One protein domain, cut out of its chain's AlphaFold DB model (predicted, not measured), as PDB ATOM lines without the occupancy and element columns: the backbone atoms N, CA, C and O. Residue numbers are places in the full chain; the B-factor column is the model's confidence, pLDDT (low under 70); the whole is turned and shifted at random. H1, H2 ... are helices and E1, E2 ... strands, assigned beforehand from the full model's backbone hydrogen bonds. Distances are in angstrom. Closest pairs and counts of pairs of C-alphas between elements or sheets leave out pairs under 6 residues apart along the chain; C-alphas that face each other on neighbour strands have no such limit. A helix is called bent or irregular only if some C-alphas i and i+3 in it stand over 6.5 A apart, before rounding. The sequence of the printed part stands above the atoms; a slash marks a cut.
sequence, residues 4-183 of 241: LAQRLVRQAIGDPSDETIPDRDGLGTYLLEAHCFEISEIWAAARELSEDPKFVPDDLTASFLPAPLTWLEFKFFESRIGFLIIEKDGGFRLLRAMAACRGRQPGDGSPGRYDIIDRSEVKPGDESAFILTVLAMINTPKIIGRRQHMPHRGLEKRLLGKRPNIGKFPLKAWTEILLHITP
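What this domain is: This is residues 4 to 183 of the 241 residues of an uncharacterized protein of Mesorhizobium sp (UniProt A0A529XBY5). A strongly twisted six-stranded sheet forms the middle, with helices on both faces: H1 stands up from one face with H2 packed on it, while H4 crosses the other face with H3 packed on it. H5 lies off the sheet, near H1. The printed part has 180 residues, in the order H1 H2 E1 H3 E2 E3 E4 H4 E5 H5 E6; the class is mixed, helices and strands. The sheet is mixed, in the order E4 E3 E2 E1 E6 E5. The whole is compact, with a radius of gyration of the C-alphas of 16.6 A and spans of 48 by 39 by 34 A.

Where its parts are: Begin with the sheet: E2 is residues 69 to 76, 22.6 A long, E3 residues 79 to 88, 29.0 A, and E4 residues 91 to 100, 29.8 A. Find C-alpha 91 at (-26.649, 15.896, 30.204), where E4 starts. E1 is residues 35 to 38, E5 145 to 149 and E6 174 to 178, ending at C-alpha 178 at (-29.587, -11.082, 30.739). H1, residues 4 to 12, starts at C-alpha 4 at (-44.908, -1.137, 30.551). H2 is residues 27 to 31, H3 40 to 51, 17.7 A, H4 127 to 138, 16.4 A, and H5 153 to 162, 14.4 A. H3 is irregular: C-alphas 41 and 44 are 7.5 A apart.

How they stand to each other: E2, E3 and E4 form a meander, each strand the antiparallel neighbour of the one before, in two hairpins; look for N 72 and O 83 at 2.8 A, and N 84 and O 95 at 2.8 A. E1 is parallel to E2, with N 37 and O 71 at 2.8 A, and to E6, with N 177 and O 38 at 2.9 A. E5 and E6 are antiparallel, with N 147 and O 176 at 2.9 A. E1, H3 and E2 form a strand-helix-strand unit, two parallel neighbour strands with a helix between, its crossover right-handed. H1 stands up from the sheet at 48 degrees, its height over the sheet 11.0 A. H4, on the opposite face, runs across the strands, at 84 degrees to E1 on the local plane, at a height over the sheet of 8.6 A. H2 and H3 only graze the sheet. H1 touches H2, the closest C-alphas being those of Val 9 and Gly 28, 4.4 A apart. H3 touches H4 at a steep tilt of 59 degrees, opposite ways, the closest C-alphas being those of Ser 50 and Phe 130, 4.9 A apart. H5 is not on the sheet; it is close to H1 but not clearly touching, the closest C-alphas being those of Leu 155 and Arg 10, 7.8 A apart. Every O i to N i+4 pair is within hydrogen-bond range in H1, H2, H4 and H5, and 6 of 8 in H3.

The domain as a whole: The two C-alphas farthest apart are those of Lys 54 and Gly 161, at 48.6 A. The printed part has no cut. The links H1 to H2, H3 to E2, E4 to H4 and H5 to E6 are long. In the link from E4 to H4, residues 116 to 117 pair antiparallel with residues 94 to 95 of E4. The mean pLDDT of the printed part is 74.0; 61 residues are under 70, among them 100 to 122 and 164 to 173.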
ATOM      1  N   LEU A   4     -44.369  -2.415  30.065       86.88
ATOM      2  CA  LEU A   4     -44.908  -1.137  30.551       86.88
ATOM      3  C   LEU A   4     -44.866  -0.065  29.455       86.88
ATOM      4  O   LEU A   4     -45.876   0.600  29.225       86.88
ATOM      5  N   ALA A   5     -43.760   0.051  28.715       87.50
ATOM      6  CA  ALA A   5     -43.690   0.976  27.578       87.50
ATOM      7  C   ALA A   5     -44.783   0.696  26.535       87.50
ATOM      8  O   ALA A   5     -45.420   1.615  26.026       87.50
ATOM      9  N   GLN A   6     -45.033  -0.580  26.235       86.19
ATOM     10  CA  GLN A   6     -46.081  -0.995  25.312       86.19
ATOM     11  C   GLN A   6     -47.472  -0.559  25.793       86.19
ATOM     12  O   GLN A   6     -48.269  -0.086  24.980       86.19
ATOM     13  N   ARG A   7     -47.765  -0.711  27.090       84.19
ATOM     14  CA  ARG A   7     -49.032  -0.271  27.691       84.19
ATOM     15  C   ARG A   7     -49.199   1.249  27.590       84.19
ATOM     16  O   ARG A   7     -50.235   1.704  27.114       84.19
ATOM     17  N   LEU A   8     -48.165   2.016  27.941       83.06
ATOM     18  CA  LEU A   8     -48.170   3.483  27.849       83.06
ATOM     19  C   LEU A   8     -48.365   3.969  26.403       83.06
ATOM     20  O   LEU A   8     -49.166   4.861  26.141       83.06
ATOM     21  N   VAL A   9     -47.700   3.334  25.432       83.56
ATOM     22  CA  VAL A   9     -47.876   3.663  24.008       83.56
ATOM     23  C   VAL A   9     -49.294   3.357  23.527       83.56
ATOM     24  O   VAL A   9     -49.862   4.162  22.792       83.56
ATOM     25  N   ARG A  10     -49.888   2.225  23.932       82.00
ATOM     26  CA  ARG A  10     -51.286   1.889  23.597       82.00
ATOM     27  C   ARG A  10     -52.263   2.949  24.111       82.00
ATOM     28  O   ARG A  10     -53.151   3.362  23.370       82.00
ATOM     29  N   GLN A  11     -52.053   3.430  25.331       78.12
ATOM     30  CA  GLN A  11     -52.863   4.499  25.914       78.12
ATOM     31  C   GLN A  11     -52.698   5.817  25.157       78.12
ATOM     32  O   GLN A  11     -53.697   6.432  24.791       78.12
ATOM     33  N   ALA A  12     -51.465   6.212  24.831       79.06
ATOM     34  CA  ALA A  12     -51.205   7.448  24.092       79.06
ATOM     35  C   ALA A  12     -51.780   7.445  22.667       79.06
ATOM     36  O   ALA A  12     -52.078   8.500  22.112       79.06
ATOM     37  N   ILE A  13     -51.985   6.267  22.066       78.62
ATOM     38  CA  ILE A  13     -52.712   6.147  20.797       78.62
ATOM     39  C   ILE A  13     -54.222   5.962  20.978       78.62
ATOM     40  O   ILE A  13     -54.892   5.666  19.991       78.62
ATOM     41  N   GLY A  14     -54.775   6.127  22.179       72.31
ATOM     42  CA  GLY A  14     -56.215   6.065  22.442       72.31
ATOM     43  C   GLY A  14     -56.810   4.661  22.317       72.31
ATOM     44  O   GLY A  14     -57.873   4.511  21.721       72.31
ATOM     45  N   ASP A  15     -56.109   3.630  22.795       67.50
ATOM     46  CA  ASP A  15     -56.656   2.277  22.950       67.50
ATOM     47  C   ASP A  15     -57.326   2.147  24.338       67.50
ATOM     48  O   ASP A  15     -56.614   2.105  25.344       67.50
ATOM     49  N   PRO A  16     -58.671   2.124  24.432       56.22
ATOM     50  CA  PRO A  16     -59.401   2.218  25.702       56.22
ATOM     51  C   PRO A  16     -59.421   0.913  26.518       56.22
ATOM     52  O   PRO A  16     -60.069   0.855  27.557       56.22
ATOM     53  N   SER A  17     -58.753  -0.153  26.060       56.03
ATOM     54  CA  SER A  17     -58.866  -1.490  26.661       56.03
ATOM     55  C   SER A  17     -58.057  -1.704  27.950       56.03
ATOM     56  O   SER A  17     -58.140  -2.786  28.524       56.03
ATOM     57  N   ASP A  18     -57.256  -0.732  28.390       55.62
ATOM     58  CA  ASP A  18     -56.433  -0.828  29.603       55.62
ATOM     59  C   ASP A  18     -56.713   0.347  30.545       55.62
ATOM     60  O   ASP A  18     -56.774   1.493  30.100       55.62
ATOM     61  N   GLU A  19     -56.812   0.064  31.852       57.59
ATOM     62  CA  GLU A  19     -56.900   1.068  32.926       57.59
ATOM     63  C   GLU A  19     -55.934   2.225  32.653       57.59
ATOM     64  O   GLU A  19     -54.720   2.000  32.539       57.59
ATOM     65  N   THR A  20     -56.479   3.437  32.533       58.75
ATOM     66  CA  THR A  20     -55.760   4.665  32.187       58.75
ATOM     67  C   THR A  20     -54.663   4.956  33.203       58.75
ATOM     68  O   THR A  20     -54.949   5.332  34.338       58.75
ATOM     69  N   ILE A  21     -53.403   4.827  32.781       62.53
ATOM     70  CA  ILE A  21     -52.291   5.493  33.459       62.53
ATOM     71  C   ILE A  21     -52.324   6.930  32.927       62.53
ATOM     72  O   ILE A  21     -52.296   7.104  31.707       62.53
ATOM     73  N   PRO A  22     -52.452   7.962  33.777       61.69
ATOM     74  CA  PRO A  22     -52.481   9.341  33.304       61.69
ATOM     75  C   PRO A  22     -51.189   9.675  32.542       61.69
ATOM     76  O   PRO A  22     -50.117   9.691  33.141       61.69
ATOM     77  N   ASP A  23     -51.263   9.964  31.241       66.56
ATOM     78  CA  ASP A  23     -50.106  10.379  30.426       66.56
ATOM     79  C   ASP A  23     -49.886  11.898  30.522       66.56
ATOM     80  O   ASP A  23     -50.033  12.632  29.546       66.56
ATOM     81  N   ARG A  24     -49.621  12.396  31.737       61.25
ATOM     82  CA  ARG A  24     -49.555  13.844  32.018       61.25
ATOM     83  C   ARG A  24     -48.437  14.567  31.254       61.25
ATOM     84  O   ARG A  24     -48.602  15.743  30.952       61.25
ATOM     85  N   ASP A  25     -47.369  13.858  30.887       66.06
ATOM     86  CA  ASP A  25     -46.173  14.430  30.248       66.06
ATOM     87  C   ASP A  25     -45.970  13.984  28.788       66.06
ATOM     88  O   ASP A  25     -44.914  14.226  28.194       66.06
ATOM     89  N   GLY A  26     -46.957  13.307  28.189       72.31
ATOM     90  CA  GLY A  26     -46.846  12.782  26.825       72.31
ATOM     91  C   GLY A  26     -45.755  11.715  26.672       72.31
ATOM     92  O   GLY A  26     -45.179  11.562  25.586       72.31
ATOM     93  N   LEU A  27     -45.457  10.968  27.740       76.88
ATOM     94  CA  LEU A  27     -44.483   9.879  27.758       76.88
ATOM     95  C   LEU A  27     -44.724   8.877  26.642       76.88
ATOM     96  O   LEU A  27     -43.768   8.414  26.017       76.88
ATOM     97  N   GLY A  28     -45.986   8.549  26.361       77.88
ATOM     98  CA  GLY A  28     -46.300   7.596  25.305       77.88
ATOM     99  C   GLY A  28     -45.801   8.053  23.932       77.88
ATOM    100  O   GLY A  28     -45.425   7.213  23.115       77.88
ATOM    101  N   THR A  29     -45.694   9.363  23.691       79.44
ATOM    102  CA  THR A  29     -45.115   9.899  22.451       79.44
ATOM    103  C   THR A  29     -43.599   9.725  22.417       79.44
ATOM    104  O   THR A  29     -43.078   9.253  21.407       79.44
ATOM    105  N   TYR A  30     -42.896  10.014  23.515       83.75
ATOM    106  CA  TYR A  30     -41.450   9.780  23.610       83.75
ATOM    107  C   TYR A  30     -41.089   8.299  23.455       83.75
ATOM    108  O   TYR A  30     -40.090   7.955  22.821       83.75
ATOM    109  N   LEU A  31     -41.925   7.402  23.982       85.69
ATOM    110  CA  LEU A  31     -41.699   5.958  23.928       85.69
ATOM    111  C   LEU A  31     -41.734   5.375  22.513       85.69
ATOM    112  O   LEU A  31     -41.099   4.351  22.266       85.69
ATOM    113  N   LEU A  32     -42.399   6.034  21.560       82.00
ATOM    114  CA  LEU A  32     -42.350   5.648  20.143       82.00
ATOM    115  C   LEU A  32     -40.938   5.777  19.560       82.00
ATOM    116  O   LEU A  32     -40.558   5.039  18.647       82.00
ATOM    117  N   GLU A  33     -40.154   6.691  20.120       82.19
ATOM    118  CA  GLU A  33     -38.786   6.984  19.723       82.19
ATOM    119  C   GLU A  33     -37.755   6.479  20.737       82.19
ATOM    120  O   GLU A  33     -36.555   6.580  20.480       82.19
ATOM    121  N   ALA A  34     -38.169   5.864  21.842       87.25
ATOM    122  CA  ALA A  34     -37.251   5.349  22.848       87.25
ATOM    123  C   ALA A  34     -36.655   3.989  22.455       87.25
ATOM    124  O   ALA A  34     -37.323   3.121  21.890       87.25
ATOM    125  N   HIS A  35     -35.379   3.773  22.767       86.81
ATOM    126  CA  HIS A  35     -34.805   2.431  22.798       86.81
ATOM    127  C   HIS A  35     -35.137   1.795  24.148       86.81
ATOM    128  O   HIS A  35     -34.682   2.279  25.179       86.81
ATOM    129  N   CYS A  36     -35.951   0.742  24.145       90.12
ATOM    130  CA  CYS A  36     -36.388   0.087  25.374       90.12
ATOM    131  C   CYS A  36     -35.465  -1.068  25.773       90.12
ATOM    132  O   CYS A  36     -35.192  -1.954  24.955       90.12
ATOM    133  N   PHE A  37     -35.102  -1.088  27.051       91.31
ATOM    134  CA  PHE A  37     -34.398  -2.167  27.723       91.31
ATOM    135  C   PHE A  37     -35.229  -2.690  28.888       91.31
ATOM    136  O   PHE A  37     -35.735  -1.908  29.690       91.31
ATOM    137  N   GLU A  38     -35.350  -4.008  28.983       92.38
ATOM    138  CA  GLU A  38     -35.817  -4.664  30.205       92.38
ATOM    139  C   GLU A  38     -34.597  -5.143  30.972       92.38
ATOM    140  O   GLU A  38     -33.718  -5.789  30.393       92.38
ATOM    141  N   ILE A  39     -34.520  -4.741  32.233       93.12
ATOM    142  CA  ILE A  39     -33.333  -4.861  33.072       93.12
ATOM    143  C   ILE A  39     -33.620  -5.621  34.370       93.12
ATOM    144  O   ILE A  39     -32.833  -5.526  35.308       93.12
ATOM    145  N   SER A  40     -34.732  -6.361  34.454       91.56
ATOM    146  CA  SER A  40     -35.115  -7.079  35.680       91.56
ATOM    147  C   SER A  40     -34.009  -8.014  36.161       91.56
ATOM    148  O   SER A  40     -33.682  -8.019  37.343       91.56
ATOM    149  N   GLU A  41     -33.376  -8.738  35.238       89.81
ATOM    150  CA  GLU A  41     -32.326  -9.717  35.551       89.81
ATOM    151  C   GLU A  41     -31.031  -9.083  36.079       89.81
ATOM    152  O   GLU A  41     -30.240  -9.751  36.738       89.81
ATOM    153  N   ILE A  42     -30.791  -7.795  35.807       88.69
ATOM    154  CA  ILE A  42     -29.612  -7.075  36.317       88.69
ATOM    155  C   ILE A  42     -29.938  -6.159  37.490       88.69
ATOM    156  O   ILE A  42     -29.023  -5.534  38.017       88.69
ATOM    157  N   TRP A  43     -31.204  -6.055  37.905       91.12
ATOM    158  CA  TRP A  43     -31.626  -5.059  38.888       91.12
ATOM    159  C   TRP A  43     -30.847  -5.174  40.203       91.12
ATOM    160  O   TRP A  43     -30.305  -4.177  40.670       91.12
ATOM    161  N   ALA A  44     -30.734  -6.385  40.759       89.88
ATOM    162  CA  ALA A  44     -30.056  -6.609  42.037       89.88
ATOM    163  C   ALA A  44     -28.561  -6.256  41.959       89.88
ATOM    164  O   ALA A  44     -28.069  -5.483  42.774       89.88
ATOM    165  N   ALA A  45     -27.868  -6.744  40.926       89.50
ATOM    166  CA  ALA A  45     -26.449  -6.460  40.714       89.50
ATOM    167  C   ALA A  45     -26.194  -4.968  40.453       89.50
ATOM    168  O   ALA A  45     -25.258  -4.387  40.994       89.50
ATOM    169  N   ALA A  46     -27.038  -4.322  39.645       90.56
ATOM    170  CA  ALA A  46     -26.940  -2.890  39.396       90.56
ATOM    171  C   ALA A  46     -27.206  -2.074  40.666       90.56
ATOM    172  O   ALA A  46     -26.578  -1.037  40.861       90.56
ATOM    173  N   ARG A  47     -28.113  -2.535  41.537       91.06
ATOM    174  CA  ARG A  47     -28.394  -1.884  42.817       91.06
ATOM    175  C   ARG A  47     -27.197  -1.969  43.758       91.06
ATOM    176  O   ARG A  47     -26.768  -0.930  44.243       91.06
ATOM    177  N   GLU A  48     -26.637  -3.159  43.940       90.69
ATOM    178  CA  GLU A  48     -25.432  -3.376  44.750       90.69
ATOM    179  C   GLU A  48     -24.259  -2.524  44.247       90.69
ATOM    180  O   GLU A  48     -23.674  -1.753  45.004       90.69
ATOM    181  N   LEU A  49     -23.971  -2.575  42.942       89.38
ATOM    182  CA  LEU A  49     -22.897  -1.779  42.345       89.38
ATOM    183  C   LEU A  49     -23.136  -0.272  42.491       89.38
ATOM    184  O   LEU A  49     -22.188   0.468  42.709       89.38
ATOM    185  N   SER A  50     -24.386   0.192  42.411       90.00
ATOM    186  CA  SER A  50     -24.699   1.620  42.555       90.00
ATOM    187  C   SER A  50     -24.464   2.176  43.960       90.00
ATOM    188  O   SER A  50     -24.400   3.395  44.131       90.00
ATOM    189  N   GLU A  51     -24.367   1.305  44.963       90.62
ATOM    190  CA  GLU A  51     -24.065   1.670  46.348       90.62
ATOM    191  C   GLU A  51     -22.551   1.752  46.598       90.62
ATOM    192  O   GLU A  51     -22.134   2.443  47.527       90.62
ATOM    193  N   ASP A  52     -21.723   1.135  45.745       89.25
ATOM    194  CA  ASP A  52     -20.264   1.256  45.797       89.25
ATOM    195  C   ASP A  52     -19.809   2.567  45.118       89.25
ATOM    196  O   ASP A  52     -19.966   2.727  43.902       89.25
ATOM    197  N   PRO A  53     -19.179   3.503  45.861       86.12
ATOM    198  CA  PRO A  53     -18.693   4.769  45.312       86.12
ATOM    199  C   PRO A  53     -17.763   4.621  44.099       86.12
ATOM    200  O   PRO A  53     -17.688   5.530  43.280       86.12
ATOM    201  N   LYS A  54     -17.077   3.481  43.934       85.56
ATOM    202  CA  LYS A  54     -16.193   3.219  42.781       85.56
ATOM    203  C   LYS A  54     -16.939   3.108  41.450       85.56
ATOM    204  O   LYS A  54     -16.312   3.210  40.393       85.56
ATOM    205  N   PHE A  55     -18.245   2.858  41.491       80.38
ATOM    206  CA  PHE A  55     -19.103   2.733  40.313       80.38
ATOM    207  C   PHE A  55     -20.042   3.928  40.138       80.38
ATOM    208  O   PHE A  55     -20.909   3.914  39.262       80.38
ATOM    209  N   VAL A  56     -19.829   4.990  40.915       77.62
ATOM    210  CA  VAL A  56     -20.550   6.251  40.794       77.62
ATOM    211  C   VAL A  56     -19.646   7.242  40.063       77.62
ATOM    212  O   VAL A  56     -18.602   7.610  40.590       77.62
ATOM    213  N   PRO A  57     -19.973   7.647  38.824       71.75
ATOM    214  CA  PRO A  57     -19.167   8.628  38.114       71.75
ATOM    215  C   PRO A  57     -19.345  10.018  38.740       71.75
ATOM    216  O   PRO A  57     -20.471  10.437  39.005       71.75
ATOM    217  N   ASP A  58     -18.244  10.758  38.871       68.94
ATOM    218  CA  ASP A  58     -18.245  12.142  39.375       68.94
ATOM    219  C   ASP A  58     -18.949  13.131  38.421       68.94
ATOM    220  O   ASP A  58     -19.291  14.245  38.806       68.94
ATOM    221  N   ASP A  59     -19.148  12.735  37.159       66.81
ATOM    222  CA  ASP A  59     -19.651  13.586  36.081       66.81
ATOM    223  C   ASP A  59     -20.701  12.854  35.230       66.81
ATOM    224  O   ASP A  59     -20.416  11.880  34.521       66.81
ATOM    225  N   LEU A  60     -21.928  13.374  35.266       63.31
ATOM    226  CA  LEU A  60     -23.074  12.879  34.505       63.31
ATOM    227  C   LEU A  60     -22.944  13.094  32.999       63.31
ATOM    228  O   LEU A  60     -23.460  12.284  32.223       63.31
ATOM    229  N   THR A  61     -22.206  14.116  32.564       62.81
ATOM    230  CA  THR A  61     -22.012  14.420  31.137       62.81
ATOM    231  C   THR A  61     -21.188  13.345  30.418       62.81
ATOM    232  O   THR A  61     -21.187  13.238  29.189       62.81
ATOM    233  N   ALA A  62     -20.505  12.483  31.181       55.88
ATOM    234  CA  ALA A  62     -19.750  11.346  30.669       55.88
ATOM    235  C   ALA A  62     -20.620  10.122  30.326       55.88
ATOM    236  O   ALA A  62     -20.145   9.195  29.659       55.88
ATOM    237  N   SER A  63     -21.869  10.088  30.795       61.47
ATOM    238  CA  SER A  63     -22.737   8.918  30.704       61.47
ATOM    239  C   SER A  63     -23.620   8.967  29.464       61.47
ATOM    240  O   SER A  63     -24.618   9.674  29.369       61.47
ATOM    241  N   PHE A  64     -23.212   8.210  28.452       68.75
ATOM    242  CA  PHE A  64     -23.935   8.186  27.194       68.75
ATOM    243  C   PHE A  64     -25.042   7.138  27.179       68.75
ATOM    244  O   PHE A  64     -24.836   5.968  27.522       68.75
ATOM    245  N   LEU A  65     -26.208   7.575  26.713       71.88
ATOM    246  CA  LEU A  65     -27.370   6.730  26.513       71.88
ATOM    247  C   LEU A  65     -27.219   5.881  25.245       71.88
ATOM    248  O   LEU A  65     -26.810   6.397  24.210       71.88
ATOM    249  N   PRO A  66     -27.647   4.609  25.237       72.94
ATOM    250  CA  PRO A  66     -27.678   3.785  24.024       72.94
ATOM    251  C   PRO A  66     -28.422   4.431  22.840       72.94
ATOM    252  O   PRO A  66     -28.169   4.094  21.679       72.94
ATOM    253  N   ALA A  67     -29.359   5.336  23.127       77.88
ATOM    254  CA  ALA A  67     -30.030   6.209  22.174       77.88
ATOM    255  C   ALA A  67     -30.425   7.536  22.854       77.88
ATOM    256  O   ALA A  67     -30.621   7.529  24.069       77.88
ATOM    257  N   PRO A  68     -30.642   8.633  22.092       81.44
ATOM    258  CA  PRO A  68     -31.052   9.930  22.655       81.44
ATOM    259  C   PRO A  68     -32.286   9.854  23.565       81.44
ATOM    260  O   PRO A  68     -32.422  10.619  24.510       81.44
ATOM    261  N   LEU A  69     -33.169   8.894  23.284       86.81
ATOM    262  CA  LEU A  69     -34.294   8.506  24.123       86.81
ATOM    263  C   LEU A  69     -34.095   7.043  24.506       86.81
ATOM    264  O   LEU A  69     -34.116   6.164  23.639       86.81
ATOM    265  N   THR A  70     -33.887   6.777  25.790       89.12
ATOM    266  CA  THR A  70     -33.693   5.423  26.320       89.12
ATOM    267  C   THR A  70     -34.733   5.143  27.391       89.12
ATOM    268  O   THR A  70     -34.935   5.951  28.285       89.12
ATOM    269  N   TRP A  71     -35.396   3.996  27.302       91.94
ATOM    270  CA  TRP A  71     -36.340   3.524  28.307       91.94
ATOM    271  C   TRP A  71     -35.753   2.317  29.025       91.94
ATOM    272  O   TRP A  71     -35.413   1.332  28.373       91.94
ATOM    273  N   LEU A  72     -35.656   2.387  30.346       93.00
ATOM    274  CA  LEU A  72     -35.268   1.273  31.202       93.00
ATOM    275  C   LEU A  72     -36.496   0.781  31.963       93.00
ATOM    276  O   LEU A  72     -37.213   1.586  32.543       93.00
ATOM    277  N   GLU A  73     -36.733  -0.524  31.985       93.06
ATOM    278  CA  GLU A  73     -37.862  -1.129  32.692       93.06
ATOM    279  C   GLU A  73     -37.423  -2.322  33.525       93.06
ATOM    280  O   GLU A  73     -36.700  -3.179  33.029       93.06
ATOM    281  N   PHE A  74     -37.924  -2.434  34.751       92.69
ATOM    282  CA  PHE A  74     -37.733  -3.622  35.577       92.69
ATOM    283  C   PHE A  74     -38.986  -3.969  36.368       92.69
ATOM    284  O   PHE A  74     -39.849  -3.128  36.644       92.69
ATOM    285  N   LYS A  75     -39.070  -5.244  36.733       91.12
ATOM    286  CA  LYS A  75     -40.036  -5.780  37.681       91.12
ATOM    287  C   LYS A  75     -39.535  -5.527  39.097       91.12
ATOM    288  O   LYS A  75     -38.381  -5.802  39.412       91.12
ATOM    289  N   PHE A  76     -40.423  -5.046  39.950       84.56
ATOM    290  CA  PHE A  76     -40.182  -4.883  41.374       84.56
ATOM    291  C   PHE A  76     -41.405  -5.403  42.123       84.56
ATOM    292  O   PHE A  76     -42.467  -4.780  42.079       84.56
ATOM    293  N   PHE A  77     -41.271  -6.576  42.751       84.94
ATOM    294  CA  PHE A  77     -42.405  -7.364  43.246       84.94
ATOM    295  C   PHE A  77     -43.492  -7.522  42.160       84.94
ATOM    296  O   PHE A  77     -43.198  -7.829  41.005       84.94
ATOM    297  N   GLU A  78     -44.744  -7.245  42.518       82.75
ATOM    298  CA  GLU A  78     -45.926  -7.233  41.657       82.75
ATOM    299  C   GLU A  78     -46.089  -5.890  40.929       82.75
ATOM    300  O   GLU A  78     -47.183  -5.336  40.839       82.75
ATOM    301  N   SER A  79     -45.011  -5.241  40.511       84.38
ATOM    302  CA  SER A  79     -45.082  -3.943  39.833       84.38
ATOM    303  C   SER A  79     -43.994  -3.815  38.787       84.38
ATOM    304  O   SER A  79     -42.991  -4.529  38.805       84.38
ATOM    305  N   ARG A  80     -44.199  -2.892  37.848       88.88
ATOM    306  CA  ARG A  80     -43.185  -2.499  36.872       88.88
ATOM    307  C   ARG A  80     -42.843  -1.035  37.063       88.88
ATOM    308  O   ARG A  80     -43.730  -0.183  37.141       88.88
ATOM    309  N   ILE A  81     -41.550  -0.764  37.115       89.00
ATOM    310  CA  ILE A  81     -41.000   0.582  37.191       89.00
ATOM    311  C   ILE A  81     -40.266   0.841  35.883       89.00
ATOM    312  O   ILE A  81     -39.531  -0.012  35.385       89.00
ATOM    313  N   GLY A  82     -40.515   2.014  35.320       90.25
ATOM    314  CA  GLY A  82     -39.923   2.486  34.087       90.25
ATOM    315  C   GLY A  82     -39.219   3.821  34.284       90.25
ATOM    316  O   GLY A  82     -39.712   4.691  34.998       90.25
ATOM    317  N   PHE A  83     -38.088   3.993  33.619       89.62
ATOM    318  CA  PHE A  83     -37.338   5.237  33.561       89.62
ATOM    319  C   PHE A  83     -37.141   5.621  32.098       89.62
ATOM    320  O   PHE A  83     -36.464   4.915  31.350       89.62
ATOM    321  N   LEU A  84     -37.725   6.742  31.681       88.31
ATOM    322  CA  LEU A  84     -37.388   7.391  30.425       88.31
ATOM    323  C   LEU A  84     -36.234   8.354  30.676       88.31
ATOM    324  O   LEU A  84     -36.326   9.252  31.507       88.31
ATOM    325  N   ILE A  85     -35.163   8.177  29.920       87.06
ATOM    326  CA  ILE A  85     -33.965   8.996  29.975       87.06
ATOM    327  C   ILE A  85     -33.855   9.729  28.642       87.06
ATOM    328  O   ILE A  85     -33.845   9.099  27.578       87.06
ATOM    329  N   ILE A  86     -33.816  11.055  28.710       84.50
ATOM    330  CA  ILE A  86     -33.789  11.949  27.555       84.50
ATOM    331  C   ILE A  86     -32.461  12.693  27.565       84.50
ATOM    332  O   ILE A  86     -32.195  13.466  28.479       84.50
ATOM    333  N   GLU A  87     -31.638  12.482  26.547       79.69
ATOM    334  CA  GLU A  87     -30.405  13.239  26.352       79.69
ATOM    335  C   GLU A  87     -30.724  14.698  25.987       79.69
ATOM    336  O   GLU A  87     -31.491  14.953  25.053       79.69
ATOM    337  N   LYS A  88     -30.137  15.660  26.711       75.56
ATOM    338  CA  LYS A  88     -30.336  17.096  26.470       75.56
ATOM    339  C   LYS A  88     -29.101  17.899  26.887       75.56
ATOM    340  O   LYS A  88     -28.621  17.737  28.000       75.56
ATOM    341  N   ASP A  89     -28.607  18.758  25.993       72.44
ATOM    342  CA  ASP A  89     -27.551  19.753  26.257       72.44
ATOM    343  C   ASP A  89     -26.280  19.199  26.942       72.44
ATOM    344  O   ASP A  89     -25.661  19.858  27.771       72.44
ATOM    345  N   GLY A  90     -25.879  17.969  26.602       66.94
ATOM    346  CA  GLY A  90     -24.703  17.311  27.189       66.94
ATOM    347  C   GLY A  90     -24.953  16.611  28.532       66.94
ATOM    348  O   GLY A  90     -24.043  15.963  29.040       66.94
ATOM    349  N   GLY A  91     -26.171  16.686  29.070       70.81
ATOM    350  CA  GLY A  91     -26.649  15.896  30.204       70.81
ATOM    351  C   GLY A  91     -27.848  15.021  29.830       70.81
ATOM    352  O   GLY A  91     -28.104  14.723  28.656       70.81
ATOM    353  N   PHE A  92     -28.615  14.610  30.837       72.94
ATOM    354  CA  PHE A  92     -29.874  13.906  30.628       72.94
ATOM    355  C   PHE A  92     -30.947  14.349  31.615       72.94
ATOM    356  O   PHE A  92     -30.671  14.714  32.752       72.94
ATOM    357  N   ARG A  93     -32.195  14.253  31.168       75.81
ATOM    358  CA  ARG A  93     -33.391  14.393  31.989       75.81
ATOM    359  C   ARG A  93     -33.984  13.018  32.238       75.81
ATOM    360  O   ARG A  93     -34.162  12.242  31.296       75.81
ATOM    361  N   LEU A  94     -34.342  12.746  33.486       76.50
ATOM    362  CA  LEU A  94     -35.061  11.536  33.853       76.50
ATOM    363  C   LEU A  94     -36.555  11.816  34.014       76.50
ATOM    364  O   LEU A  94     -36.934  12.803  34.638       76.50
ATOM    365  N   LEU A  95     -37.386  10.916  33.499       75.94
ATOM    366  CA  LEU A  95     -38.807  10.825  33.806       75.94
ATOM    367  C   LEU A  95     -39.104   9.406  34.290       75.94
ATOM    368  O   LEU A  95     -38.824   8.429  33.593       75.94
ATOM    369  N   ARG A  96     -39.676   9.278  35.482       78.56
ATOM    370  CA  ARG A  96     -40.032   7.983  36.075       78.56
ATOM    371  C   ARG A  96     -41.507   7.673  35.859       78.56
ATOM    372  O   ARG A  96     -42.341   8.525  36.111       78.56
ATOM    373  N   ALA A  97     -41.840   6.445  35.479       75.56
ATOM    374  CA  ALA A  97     -43.209   5.942  35.495       75.56
ATOM    375  C   ALA A  97     -43.299   4.663  36.333       75.56
ATOM    376  O   ALA A  97     -42.384   3.840  36.349       75.56
ATOM    377  N   MET A  98     -44.434   4.458  36.992       73.62
ATOM    378  CA  MET A  98     -44.706   3.250  37.766       73.62
ATOM    379  C   MET A  98     -46.093   2.725  37.421       73.62
ATOM    380  O   MET A  98     -47.062   3.484  37.404       73.62
ATOM    381  N   ALA A  99     -46.185   1.421  37.177       71.06
ATOM    382  CA  ALA A  99     -47.454   0.723  37.060       71.06
ATOM    383  C   ALA A  99     -47.504  -0.426  38.064       71.06
ATOM    384  O   ALA A  99     -46.695  -1.358  38.004       71.06
ATOM    385  N   ALA A 100     -48.484  -0.366  38.962       60.84
ATOM    386  CA  ALA A 100     -48.841  -1.497  39.802       60.84
ATOM    387  C   ALA A 100     -49.464  -2.617  38.948       60.84
ATOM    388  O   ALA A 100     -50.179  -2.340  37.975       60.84
ATOM    389  N   CYS A 101     -49.217  -3.883  39.300       53.38
ATOM    390  CA  CYS A 101     -50.059  -4.974  38.820       53.38
ATOM    391  C   CYS A 101     -51.475  -4.824  39.399       53.38
ATOM    392  O   CYS A 101     -51.670  -4.267  40.484       53.38
ATOM    393  N   ARG A 102     -52.471  -5.311  38.647       53.09
ATOM    394  CA  ARG A 102     -53.898  -5.240  39.001       53.09
ATOM    395  C   ARG A 102     -54.137  -5.679  40.452       53.09
ATOM    396  O   ARG A 102     -53.653  -6.727  40.862       53.09
ATOM    397  N   GLY A 103     -54.942  -4.909  41.185       46.03
ATOM    398  CA  GLY A 103     -55.479  -5.304  42.494       46.03
ATOM    399  C   GLY A 103     -54.783  -4.722  43.728       46.03
ATOM    400  O   GLY A 103     -55.276  -4.935  44.831       46.03
ATOM    401  N   ARG A 104     -53.697  -3.950  43.584       43.66
ATOM    402  CA  ARG A 104     -53.091  -3.210  44.704       43.66
ATOM    403  C   ARG A 104     -53.253  -1.712  44.472       43.66
ATOM    404  O   ARG A 104     -52.692  -1.179  43.518       43.66
ATOM    405  N   GLN A 105     -54.010  -1.030  45.334       43.97
ATOM    406  CA  GLN A 105     -53.893   0.425  45.401       43.97
ATOM    407  C   GLN A 105     -52.451   0.742  45.813       43.97
ATOM    408  O   GLN A 105     -51.970   0.172  46.798       43.97
ATOM    409  N   PRO A 106     -51.720   1.563  45.048       45.25
ATOM    410  CA  PRO A 106     -50.379   1.944  45.445       45.25
ATOM    411  C   PRO A 106     -50.493   2.746  46.745       45.25
ATOM    412  O   PRO A 106     -51.238   3.721  46.819       45.25
ATOM    413  N   GLY A 107     -49.820   2.285  47.798       43.25
ATOM    414  CA  GLY A 107     -49.785   3.006  49.067       43.25
ATOM    415  C   GLY A 107     -49.102   4.352  48.857       43.25
ATOM    416  O   GLY A 107     -47.946   4.353  48.453       43.25
ATOM    417  N   ASP A 108     -49.842   5.444  49.068       44.62
ATOM    418  CA  ASP A 108     -49.472   6.880  49.080       44.62
ATOM    419  C   ASP A 108     -48.639   7.451  47.901       44.62
ATOM    420  O   ASP A 108     -48.541   8.660  47.698       44.62
ATOM    421  N   GLY A 109     -48.080   6.607  47.037       43.12
ATOM    422  CA  GLY A 109     -47.498   6.966  45.756       43.12
ATOM    423  C   GLY A 109     -48.581   6.903  44.694       43.12
ATOM    424  O   GLY A 109     -48.907   5.826  44.204       43.12
ATOM    425  N   SER A 110     -49.165   8.043  44.333       42.59
ATOM    426  CA  SER A 110     -50.174   8.096  43.274       42.59
ATOM    427  C   SER A 110     -49.674   7.375  42.003       42.59
ATOM    428  O   SER A 110     -48.560   7.656  41.543       42.59
ATOM    429  N   PRO A 111     -50.460   6.456  41.412       43.34
ATOM    430  CA  PRO A 111     -50.079   5.812  40.163       43.34
ATOM    431  C   PRO A 111     -49.946   6.890  39.081       43.34
ATOM    432  O   PRO A 111     -50.842   7.715  38.905       43.34
ATOM    433  N   GLY A 112     -48.807   6.911  38.383       47.53
ATOM    434  CA  GLY A 112     -48.492   7.957  37.404       47.53
ATOM    435  C   GLY A 112     -47.806   9.206  37.972       47.53
ATOM    436  O   GLY A 112     -47.893  10.267  37.358       47.53
ATOM    437  N   ARG A 113     -47.129   9.117  39.126       48.81
ATOM    438  CA  ARG A 113     -46.191  10.163  39.556       48.81
ATOM    439  C   ARG A 113     -44.956  10.157  38.647       48.81
ATOM    440  O   ARG A 113     -44.190   9.195  38.653       48.81
ATOM    441  N   TYR A 114     -44.803  11.232  37.881       52.84
ATOM    442  CA  TYR A 114     -43.612  11.539  37.100       52.84
ATOM    443  C   TYR A 114     -42.732  12.471  37.923       52.84
ATOM    444  O   TYR A 114     -43.082  13.630  38.136       52.84
ATOM    445  N   ASP A 115     -41.604  11.967  38.409       54.12
ATOM    446  CA  ASP A 115     -40.588  12.824  39.009       54.12
ATOM    447  C   ASP A 115     -39.577  13.191  37.914       54.12
ATOM    448  O   ASP A 115     -38.996  12.315  37.264       54.12
ATOM    449  N   ILE A 116     -39.409  14.496  37.680       54.34
ATOM    450  CA  ILE A 116     -38.319  15.017  36.858       54.34
ATOM    451  C   ILE A 116     -37.093  15.065  37.755       54.34
ATOM    452  O   ILE A 116     -37.039  15.871  38.683       54.34
ATOM    453  N   ILE A 117     -36.116  14.208  37.477       56.12
ATOM    454  CA  ILE A 117     -34.822  14.279  38.153       56.12
ATOM    455  C   ILE A 117     -33.878  15.026  37.224       56.12
ATOM    456  O   ILE A 117     -33.444  14.494  36.201       56.12
ATOM    457  N   ASP A 118     -33.638  16.287  37.571       55.56
ATOM    458  CA  ASP A 118     -32.587  17.129  37.014       55.56
ATOM    459  C   ASP A 118     -31.522  17.262  38.104       55.56
ATOM    460  O   ASP A 118     -31.767  17.853  39.159       55.56
ATOM    461  N   ARG A 119     -30.394  16.575  37.933       54.84
ATOM    462  CA  ARG A 119     -29.307  16.570  38.915       54.84
ATOM    463  C   ARG A 119     -27.998  16.813  38.194       54.84
ATOM    464  O   ARG A 119     -27.723  16.171  37.190       54.84
ATOM    465  N   SER A 120     -27.194  17.720  38.740       55.31
ATOM    466  CA  SER A 120     -25.794  17.929  38.361       55.31
ATOM    467  C   SER A 120     -24.837  17.014  39.132       55.31
ATOM    468  O   SER A 120     -23.707  16.823  38.701       55.31
ATOM    469  N   GLU A 121     -25.287  16.444  40.254       60.81
ATOM    470  CA  GLU A 121     -24.492  15.615  41.165       60.81
ATOM    471  C   GLU A 121     -25.153  14.252  41.402       60.81
ATOM    472  O   GLU A 121     -26.378  14.152  41.534       60.81
ATOM    473  N   VAL A 122     -24.330  13.207  41.505       68.75
ATOM    474  CA  VAL A 122     -24.760  11.824  41.749       68.75
ATOM    475  C   VAL A 122     -24.289  11.386  43.119       68.75
ATOM    476  O   VAL A 122     -23.105  11.499  43.429       68.75
ATOM    477  N   LYS A 123     -25.196  10.845  43.934       75.62
ATOM    478  CA  LYS A 123     -24.833  10.257  45.226       75.62
ATOM    479  C   LYS A 123     -24.904   8.732  45.152       75.62
ATOM    480  O   LYS A 123     -25.870   8.214  44.589       75.62
ATOM    481  N   PRO A 124     -23.942   8.002  45.746       76.38
ATOM    482  CA  PRO A 124     -24.036   6.550  45.850       76.38
ATOM    483  C   PRO A 124     -25.376   6.097  46.438       76.38
ATOM    484  O   PRO A 124     -25.897   6.700  47.376       76.38
ATOM    485  N   GLY A 125     -25.949   5.050  45.845       75.12
ATOM    486  CA  GLY A 125     -27.228   4.464  46.239       75.12
ATOM    487  C   GLY A 125     -28.480   5.249  45.824       75.12
ATOM    488  O   GLY A 125     -29.594   4.762  46.054       75.12
ATOM    489  N   ASP A 126     -28.345   6.428  45.204       83.88
ATOM    490  CA  ASP A 126     -29.490   7.169  44.670       83.88
ATOM    491  C   ASP A 126     -29.973   6.622  43.309       83.88
ATOM    492  O   ASP A 126     -29.365   5.739  42.697       83.88
ATOM    493  N   GLU A 127     -31.122   7.113  42.833       81.94
ATOM    494  CA  GLU A 127     -31.695   6.657  41.558       81.94
ATOM    495  C   GLU A 127     -30.790   6.975  40.356       81.94
ATOM    496  O   GLU A 127     -30.740   6.192  39.408       81.94
ATOM    497  N   SER A 128     -30.034   8.078  40.402       80.44
ATOM    498  CA  SER A 128     -29.120   8.464  39.322       80.44
ATOM    499  C   SER A 128     -27.922   7.515  39.269       80.44
ATOM    500  O   SER A 128     -27.610   7.005  38.195       80.44
ATOM    501  N   ALA A 129     -27.316   7.186  40.415       84.44
ATOM    502  CA  ALA A 129     -26.241   6.197  40.518       84.44
ATOM    503  C   ALA A 129     -26.676   4.835  39.966       84.44
ATOM    504  O   ALA A 129     -25.954   4.217  39.177       84.44
ATOM    505  N   PHE A 130     -27.887   4.394  40.318       88.56
ATOM    506  CA  PHE A 130     -28.468   3.164  39.787       88.56
ATOM    507  C   PHE A 130     -28.580   3.198  38.259       88.56
ATOM    508  O   PHE A 130     -28.098   2.291  37.580       88.56
ATOM    509  N   ILE A 131     -29.157   4.261  37.696       87.38
ATOM    510  CA  ILE A 131     -29.330   4.395  36.243       87.38
ATOM    511  C   ILE A 131     -27.984   4.385  35.517       87.38
ATOM    512  O   ILE A 131     -27.829   3.687  34.515       87.38
ATOM    513  N   LEU A 132     -26.993   5.113  36.021       85.25
ATOM    514  CA  LEU A 132     -25.655   5.166  35.428       85.25
ATOM    515  C   LEU A 132     -24.963   3.811  35.462       85.25
ATOM    516  O   LEU A 132     -24.346   3.410  34.476       85.25
ATOM    517  N   THR A 133     -25.122   3.090  36.569       88.12
ATOM    518  CA  THR A 133     -24.616   1.729  36.724       88.12
ATOM    519  C   THR A 133     -25.256   0.805  35.694       88.12
ATOM    520  O   THR A 133     -24.548   0.102  34.974       88.12
ATOM    521  N   VAL A 134     -26.581   0.874  35.523       89.75
ATOM    522  CA  VAL A 134     -27.300   0.125  34.480       89.75
ATOM    523  C   VAL A 134     -26.796   0.483  33.078       89.75
ATOM    524  O   VAL A 134     -26.575  -0.408  32.258       89.75
ATOM    525  N   LEU A 135     -26.582   1.764  32.779       87.31
ATOM    526  CA  LEU A 135     -26.063   2.207  31.481       87.31
ATOM    527  C   LEU A 135     -24.632   1.703  31.238       87.31
ATOM    528  O   LEU A 135     -24.321   1.233  30.141       87.31
ATOM    529  N   ALA A 136     -23.770   1.738  32.256       87.00
ATOM    530  CA  ALA A 136     -22.421   1.188  32.185       87.00
ATOM    531  C   ALA A 136     -22.449  -0.328  31.953       87.00
ATOM    532  O   ALA A 136     -21.728  -0.845  31.096       87.00
ATOM    533  N   MET A 137     -23.336  -1.033  32.655       86.81
ATOM    534  CA  MET A 137     -23.616  -2.454  32.478       86.81
ATOM    535  C   MET A 137     -24.058  -2.751  31.040       86.81
ATOM    536  O   MET A 137     -23.400  -3.539  30.360       86.81
ATOM    537  N   ILE A 138     -25.080  -2.055  30.522       85.81
ATOM    538  CA  ILE A 138     -25.546  -2.163  29.128       85.81
ATOM    539  C   ILE A 138     -24.377  -2.050  28.156       85.81
ATOM    540  O   ILE A 138     -24.249  -2.863  27.240       85.81
ATOM    541  N   ASN A 139     -23.510  -1.062  28.353       83.06
ATOM    542  CA  ASN A 139     -22.373  -0.780  27.485       83.06
ATOM    543  C   ASN A 139     -21.184  -1.737  27.685       83.06
ATOM    544  O   ASN A 139     -20.176  -1.595  26.990       83.06
ATOM    545  N   THR A 140     -21.292  -2.730  28.574       80.69
ATOM    546  CA  THR A 140     -20.231  -3.695  28.883       80.69
ATOM    547  C   THR A 140     -20.474  -5.049  28.197       80.69
ATOM    548  O   THR A 140     -21.137  -5.931  28.741       80.69
ATOM    549  N   PRO A 141     -19.905  -5.271  26.996       62.72
ATOM    550  CA  PRO A 141     -20.267  -6.381  26.111       62.72
ATOM    551  C   PRO A 141     -19.960  -7.798  26.621       62.72
ATOM    552  O   PRO A 141     -20.496  -8.750  26.069       62.72
ATOM    553  N   LYS A 142     -19.074  -7.962  27.612       67.88
ATOM    554  CA  LYS A 142     -18.610  -9.288  28.071       67.88
ATOM    555  C   LYS A 142     -19.330  -9.813  29.312       67.88
ATOM    556  O   LYS A 142     -19.221 -10.991  29.610       67.88
ATOM    557  N   ILE A 143     -20.026  -8.940  30.031       64.75
ATOM    558  CA  ILE A 143     -20.688  -9.283  31.298       64.75
ATOM    559  C   ILE A 143     -22.166  -9.625  31.054       64.75
ATOM    560  O   ILE A 143     -22.806 -10.275  31.871       64.75
ATOM    561  N   ILE A 144     -22.713  -9.193  29.914       69.56
ATOM    562  CA  ILE A 144     -24.150  -9.128  29.693       69.56
ATOM    563  C   ILE A 144     -24.539  -9.789  28.375       69.56
ATOM    564  O   ILE A 144     -24.171  -9.328  27.293       69.56
ATOM    565  N   GLY A 145     -25.350 -10.840  28.481       70.44
ATOM    566  CA  GLY A 145     -26.086 -11.397  27.362       70.44
ATOM    567  C   GLY A 145     -27.246 -10.482  26.978       70.44
ATOM    568  O   GLY A 145     -27.870  -9.830  27.814       70.44
ATOM    569  N   ARG A 146     -27.541 -10.411  25.684       75.62
ATOM    570  CA  ARG A 146     -28.645  -9.602  25.165       75.62
ATOM    571  C   ARG A 146     -29.590 -10.494  24.394       75.62
ATOM    572  O   ARG A 146     -29.159 -11.219  23.500       75.62
ATOM    573  N   ARG A 147     -30.877 -10.392  24.701       78.56
ATOM    574  CA  ARG A 147     -31.935 -11.035  23.933       78.56
ATOM    575  C   ARG A 147     -32.784  -9.962  23.276       78.56
ATOM    576  O   ARG A 147     -33.417  -9.152  23.941       78.56
ATOM    577  N   GLN A 148     -32.784  -9.933  21.950       81.50
ATOM    578  CA  GLN A 148     -33.595  -8.985  21.199       81.50
ATOM    579  C   GLN A 148     -34.966  -9.590  20.895       81.50
ATOM    580  O   GLN A 148     -35.068 -10.701  20.377       81.50
ATOM    581  N   HIS A 149     -36.020  -8.831  21.177       78.62
ATOM    582  CA  HIS A 149     -37.402  -9.226  20.937       78.62
ATOM    583  C   HIS A 149     -38.000  -8.420  19.792       78.62
ATOM    584  O   HIS A 149     -37.945  -7.183  19.780       78.62
ATOM    585  N   MET A 150     -38.610  -9.124  18.839       79.62
ATOM    586  CA  MET A 150     -39.299  -8.483  17.725       79.62
ATOM    587  C   MET A 150     -40.550  -7.730  18.198       79.62
ATOM    588  O   MET A 150     -41.156  -8.088  19.213       79.62
ATOM    589  N   PRO A 151     -40.956  -6.667  17.489       72.81
ATOM    590  CA  PRO A 151     -42.112  -5.873  17.883       72.81
ATOM    591  C   PRO A 151     -43.411  -6.663  17.749       72.81
ATOM    592  O   PRO A 151     -43.560  -7.538  16.895       72.81
ATOM    593  N   HIS A 152     -44.401  -6.297  18.560       80.88
ATOM    594  CA  HIS A 152     -45.730  -6.883  18.465       80.88
ATOM    595  C   HIS A 152     -46.432  -6.429  17.173       80.88
ATOM    596  O   HIS A 152     -46.872  -5.278  17.073       80.88
ATOM    597  N   ARG A 153     -46.618  -7.349  16.216       81.50
ATOM    598  CA  ARG A 153     -47.193  -7.073  14.880       81.50
ATOM    599  C   ARG A 153     -48.524  -6.313  14.914       81.50
ATOM    600  O   ARG A 153     -48.760  -5.427  14.100       81.50
ATOM    601  N   GLY A 154     -49.399  -6.620  15.875       82.38
ATOM    602  CA  GLY A 154     -50.687  -5.925  16.007       82.38
ATOM    603  C   GLY A 154     -50.553  -4.454  16.420       82.38
ATOM    604  O   GLY A 154     -51.322  -3.613  15.962       82.38
ATOM    605  N   LEU A 155     -49.550  -4.131  17.246       78.94
ATOM    606  CA  LEU A 155     -49.283  -2.750  17.652       78.94
ATOM    607  C   LEU A 155     -48.627  -1.983  16.500       78.94
ATOM    608  O   LEU A 155     -48.993  -0.843  16.236       78.94
ATOM    609  N   GLU A 156     -47.731  -2.646  15.771       81.25
ATOM    610  CA  GLU A 156     -47.124  -2.136  14.543       81.25
ATOM    611  C   GLU A 156     -48.150  -1.734  13.494       81.25
ATOM    612  O   GLU A 156     -48.164  -0.581  13.065       81.25
ATOM    613  N   LYS A 157     -49.078  -2.632  13.160       81.94
ATOM    614  CA  LYS A 157     -50.151  -2.333  12.208       81.94
ATOM    615  C   LYS A 157     -50.993  -1.126  12.643       81.94
ATOM    616  O   LYS A 157     -51.322  -0.282  11.814       81.94
ATOM    617  N   ARG A 158     -51.326  -1.025  13.936       80.75
ATOM    618  CA  ARG A 158     -52.112   0.096  14.482       80.75
ATOM    619  C   ARG A 158     -51.355   1.421  14.414       80.75
ATOM    620  O   ARG A 158     -51.939   2.424  14.016       80.75
ATOM    621  N   LEU A 159     -50.070   1.426  14.763       77.12
ATOM    622  CA  LEU A 159     -49.239   2.628  14.708       77.12
ATOM    623  C   LEU A 159     -49.034   3.117  13.273       77.12
ATOM    624  O   LEU A 159     -49.199   4.307  13.025       77.12
ATOM    625  N   LEU A 160     -48.778   2.209  12.328       79.56
ATOM    626  CA  LEU A 160     -48.697   2.547  10.903       79.56
ATOM    627  C   LEU A 160     -50.020   3.115  10.370       79.56
ATOM    628  O   LEU A 160     -50.006   4.062   9.591       79.56
ATOM    629  N   GLY A 161     -51.162   2.580  10.820       79.69
ATOM    630  CA  GLY A 161     -52.484   3.093  10.447       79.69
ATOM    631  C   GLY A 161     -52.784   4.495  10.990       79.69
ATOM    632  O   GLY A 161     -53.476   5.263  10.332       79.69
ATOM    633  N   LYS A 162     -52.253   4.847  12.169       76.50
ATOM    634  CA  LYS A 162     -52.453   6.171  12.789       76.50
ATOM    635  C   LYS A 162     -51.383   7.200  12.415       76.50
ATOM    636  O   LYS A 162     -51.609   8.392  12.596       76.50
ATOM    637  N   ARG A 163     -50.214   6.771  11.926       71.25
ATOM    638  CA  ARG A 163     -49.081   7.643  11.575       71.25
ATOM    639  C   ARG A 163     -48.430   7.186  10.258       71.25
ATOM    640  O   ARG A 163     -47.376   6.546  10.294       71.25
ATOM    641  N   PRO A 164     -49.008   7.538   9.094       61.84
ATOM    642  CA  PRO A 164     -48.549   7.054   7.786       61.84
ATOM    643  C   PRO A 164     -47.125   7.508   7.414       61.84
ATOM    644  O   PRO A 164     -46.478   6.861   6.596       61.84
ATOM    645  N   ASN A 165     -46.615   8.572   8.050       63.12
ATOM    646  CA  ASN A 165     -45.271   9.114   7.815       63.12
ATOM    647  C   ASN A 165     -44.179   8.491   8.704       63.12
ATOM    648  O   ASN A 165     -43.008   8.849   8.573       63.12
ATOM    649  N   ILE A 166     -44.518   7.562   9.605       62.91
ATOM    650  CA  ILE A 166     -43.498   6.758  10.284       62.91
ATOM    651  C   ILE A 166     -43.044   5.697   9.282       62.91
ATOM    652  O   ILE A 166     -43.814   4.810   8.923       62.91
ATOM    653  N   GLY A 167     -41.807   5.822   8.790       56.00
ATOM    654  CA  GLY A 167     -41.238   4.898   7.808       56.00
ATOM    655  C   GLY A 167     -41.475   3.423   8.165       56.00
ATOM    656  O   GLY A 167     -41.391   3.022   9.326       56.00
ATOM    657  N   LYS A 168     -41.779   2.605   7.151       56.09
ATOM    658  CA  LYS A 168     -42.064   1.168   7.290       56.09
ATOM    659  C   LYS A 168     -40.777   0.354   7.489       56.09
ATOM    660  O   LYS A 168     -40.304  -0.224   6.523       56.09
ATOM    661  N   PHE A 169     -40.212   0.293   8.699       48.41
ATOM    662  CA  PHE A 169     -39.367  -0.837   9.149       48.41
ATOM    663  C   PHE A 169     -38.992  -0.709  10.636       48.41
ATOM    664  O   PHE A 169     -38.706   0.401  11.089       48.41
ATOM    665  N   PRO A 170     -38.924  -1.838  11.367       53.22
ATOM    666  CA  PRO A 170     -39.785  -2.154  12.500       53.22
ATOM    667  C   PRO A 170     -39.891  -1.025  13.526       53.22
ATOM    668  O   PRO A 170     -38.897  -0.386  13.888       53.22
ATOM    669  N   LEU A 171     -41.092  -0.870  14.097       58.78
ATOM    670  CA  LEU A 171     -41.221  -0.230  15.410       58.78
ATOM    671  C   LEU A 171     -40.155  -0.793  16.346       58.78
ATOM    672  O   LEU A 171     -39.847  -1.973  16.265       58.78
ATOM    673  N   LYS A 172     -39.562   0.020  17.217       62.34
ATOM    674  CA  LYS A 172     -38.325  -0.379  17.897       62.34
ATOM    675  C   LYS A 172     -38.478  -1.729  18.625       62.34
ATOM    676  O   LYS A 172     -39.252  -1.872  19.584       62.34
ATOM    677  N   ALA A 173     -37.736  -2.727  18.128       62.75
ATOM    678  CA  ALA A 173     -37.453  -3.960  18.852       62.75
ATOM    679  C   ALA A 173     -36.922  -3.571  20.237       62.75
ATOM    680  O   ALA A 173     -36.238  -2.556  20.374       62.75
ATOM    681  N   TRP A 174     -37.300  -4.318  21.270       75.44
ATOM    682  CA  TRP A 174     -36.743  -4.078  22.600       75.44
ATOM    683  C   TRP A 174     -35.719  -5.142  22.923       75.44
ATOM    684  O   TRP A 174     -35.778  -6.254  22.394       75.44
ATOM    685  N   THR A 175     -34.778  -4.771  23.775       73.81
ATOM    686  CA  THR A 175     -33.704  -5.662  24.189       73.81
ATOM    687  C   THR A 175     -33.927  -6.030  25.644       73.81
ATOM    688  O   THR A 175     -34.026  -5.165  26.505       73.81
ATOM    689  N   GLU A 176     -34.031  -7.316  25.914       78.25
ATOM    690  CA  GLU A 176     -33.934  -7.867  27.255       78.25
ATOM    691  C   GLU A 176     -32.462  -8.064  27.591       78.25
ATOM    692  O   GLU A 176     -31.669  -8.554  26.773       78.25
ATOM    693  N   ILE A 177     -32.098  -7.640  28.791       75.19
ATOM    694  CA  ILE A 177     -30.748  -7.753  29.301       75.19
ATOM    695  C   ILE A 177     -30.683  -8.936  30.247       75.19
ATOM    696  O   ILE A 177     -31.371  -8.946  31.259       75.19
ATOM    697  N   LEU A 178     -29.827  -9.899  29.925       71.75
ATOM    698  CA  LEU A 178     -29.587 -11.082  30.739       71.75
ATOM    699  C   LEU A 178     -28.175 -10.995  31.315       71.75
ATOM    700  O   LEU A 178     -27.200 -10.863  30.569       71.75
ATOM    701  N   LEU A 179     -28.034 -11.086  32.635       64.69
ATOM    702  CA  LEU A 179     -26.714 -11.154  33.252       64.69
ATOM    703  C   LEU A 179     -26.160 -12.572  33.106       64.69
ATOM    704  O   LEU A 179     -26.369 -13.434  33.953       64.69
ATOM    705  N   HIS A 180     -25.440 -12.821  32.019       61.53
ATOM    706  CA  HIS A 180     -24.644 -14.033  31.885       61.53
ATOM    707  C   HIS A 180     -23.192 -13.684  32.167       61.53
ATOM    708  O   HIS A 180     -22.471 -13.249  31.266       61.53
ATOM    709  N   ILE A 181     -22.754 -13.913  33.408       58.44
ATOM    710  CA  ILE A 181     -21.331 -13.900  33.756       58.44
ATOM    711  C   ILE A 181     -20.701 -15.105  33.058       58.44
ATOM    712  O   ILE A 181     -20.634 -16.209  33.589       58.44
ATOM    713  N   THR A 182     -20.315 -14.901  31.806       53.59
ATOM    714  CA  THR A 182     -19.651 -15.922  31.009       53.59
ATOM    715  C   THR A 182     -18.157 -15.634  31.083       53.59
ATOM    716  O   THR A 182     -17.758 -14.489  30.845       53.59
ATOM    717  N   PRO A 183     -17.304 -16.627  31.386       53.78
ATOM    718  CA  PRO A 183     -15.869 -16.482  31.186       53.78
ATOM    719  C   PRO A 183     -15.595 -16.003  29.748       53.78
ATOM    720  O   PRO A 183     -16.357 -16.362  28.842       53.78
TER     721      PRO A 183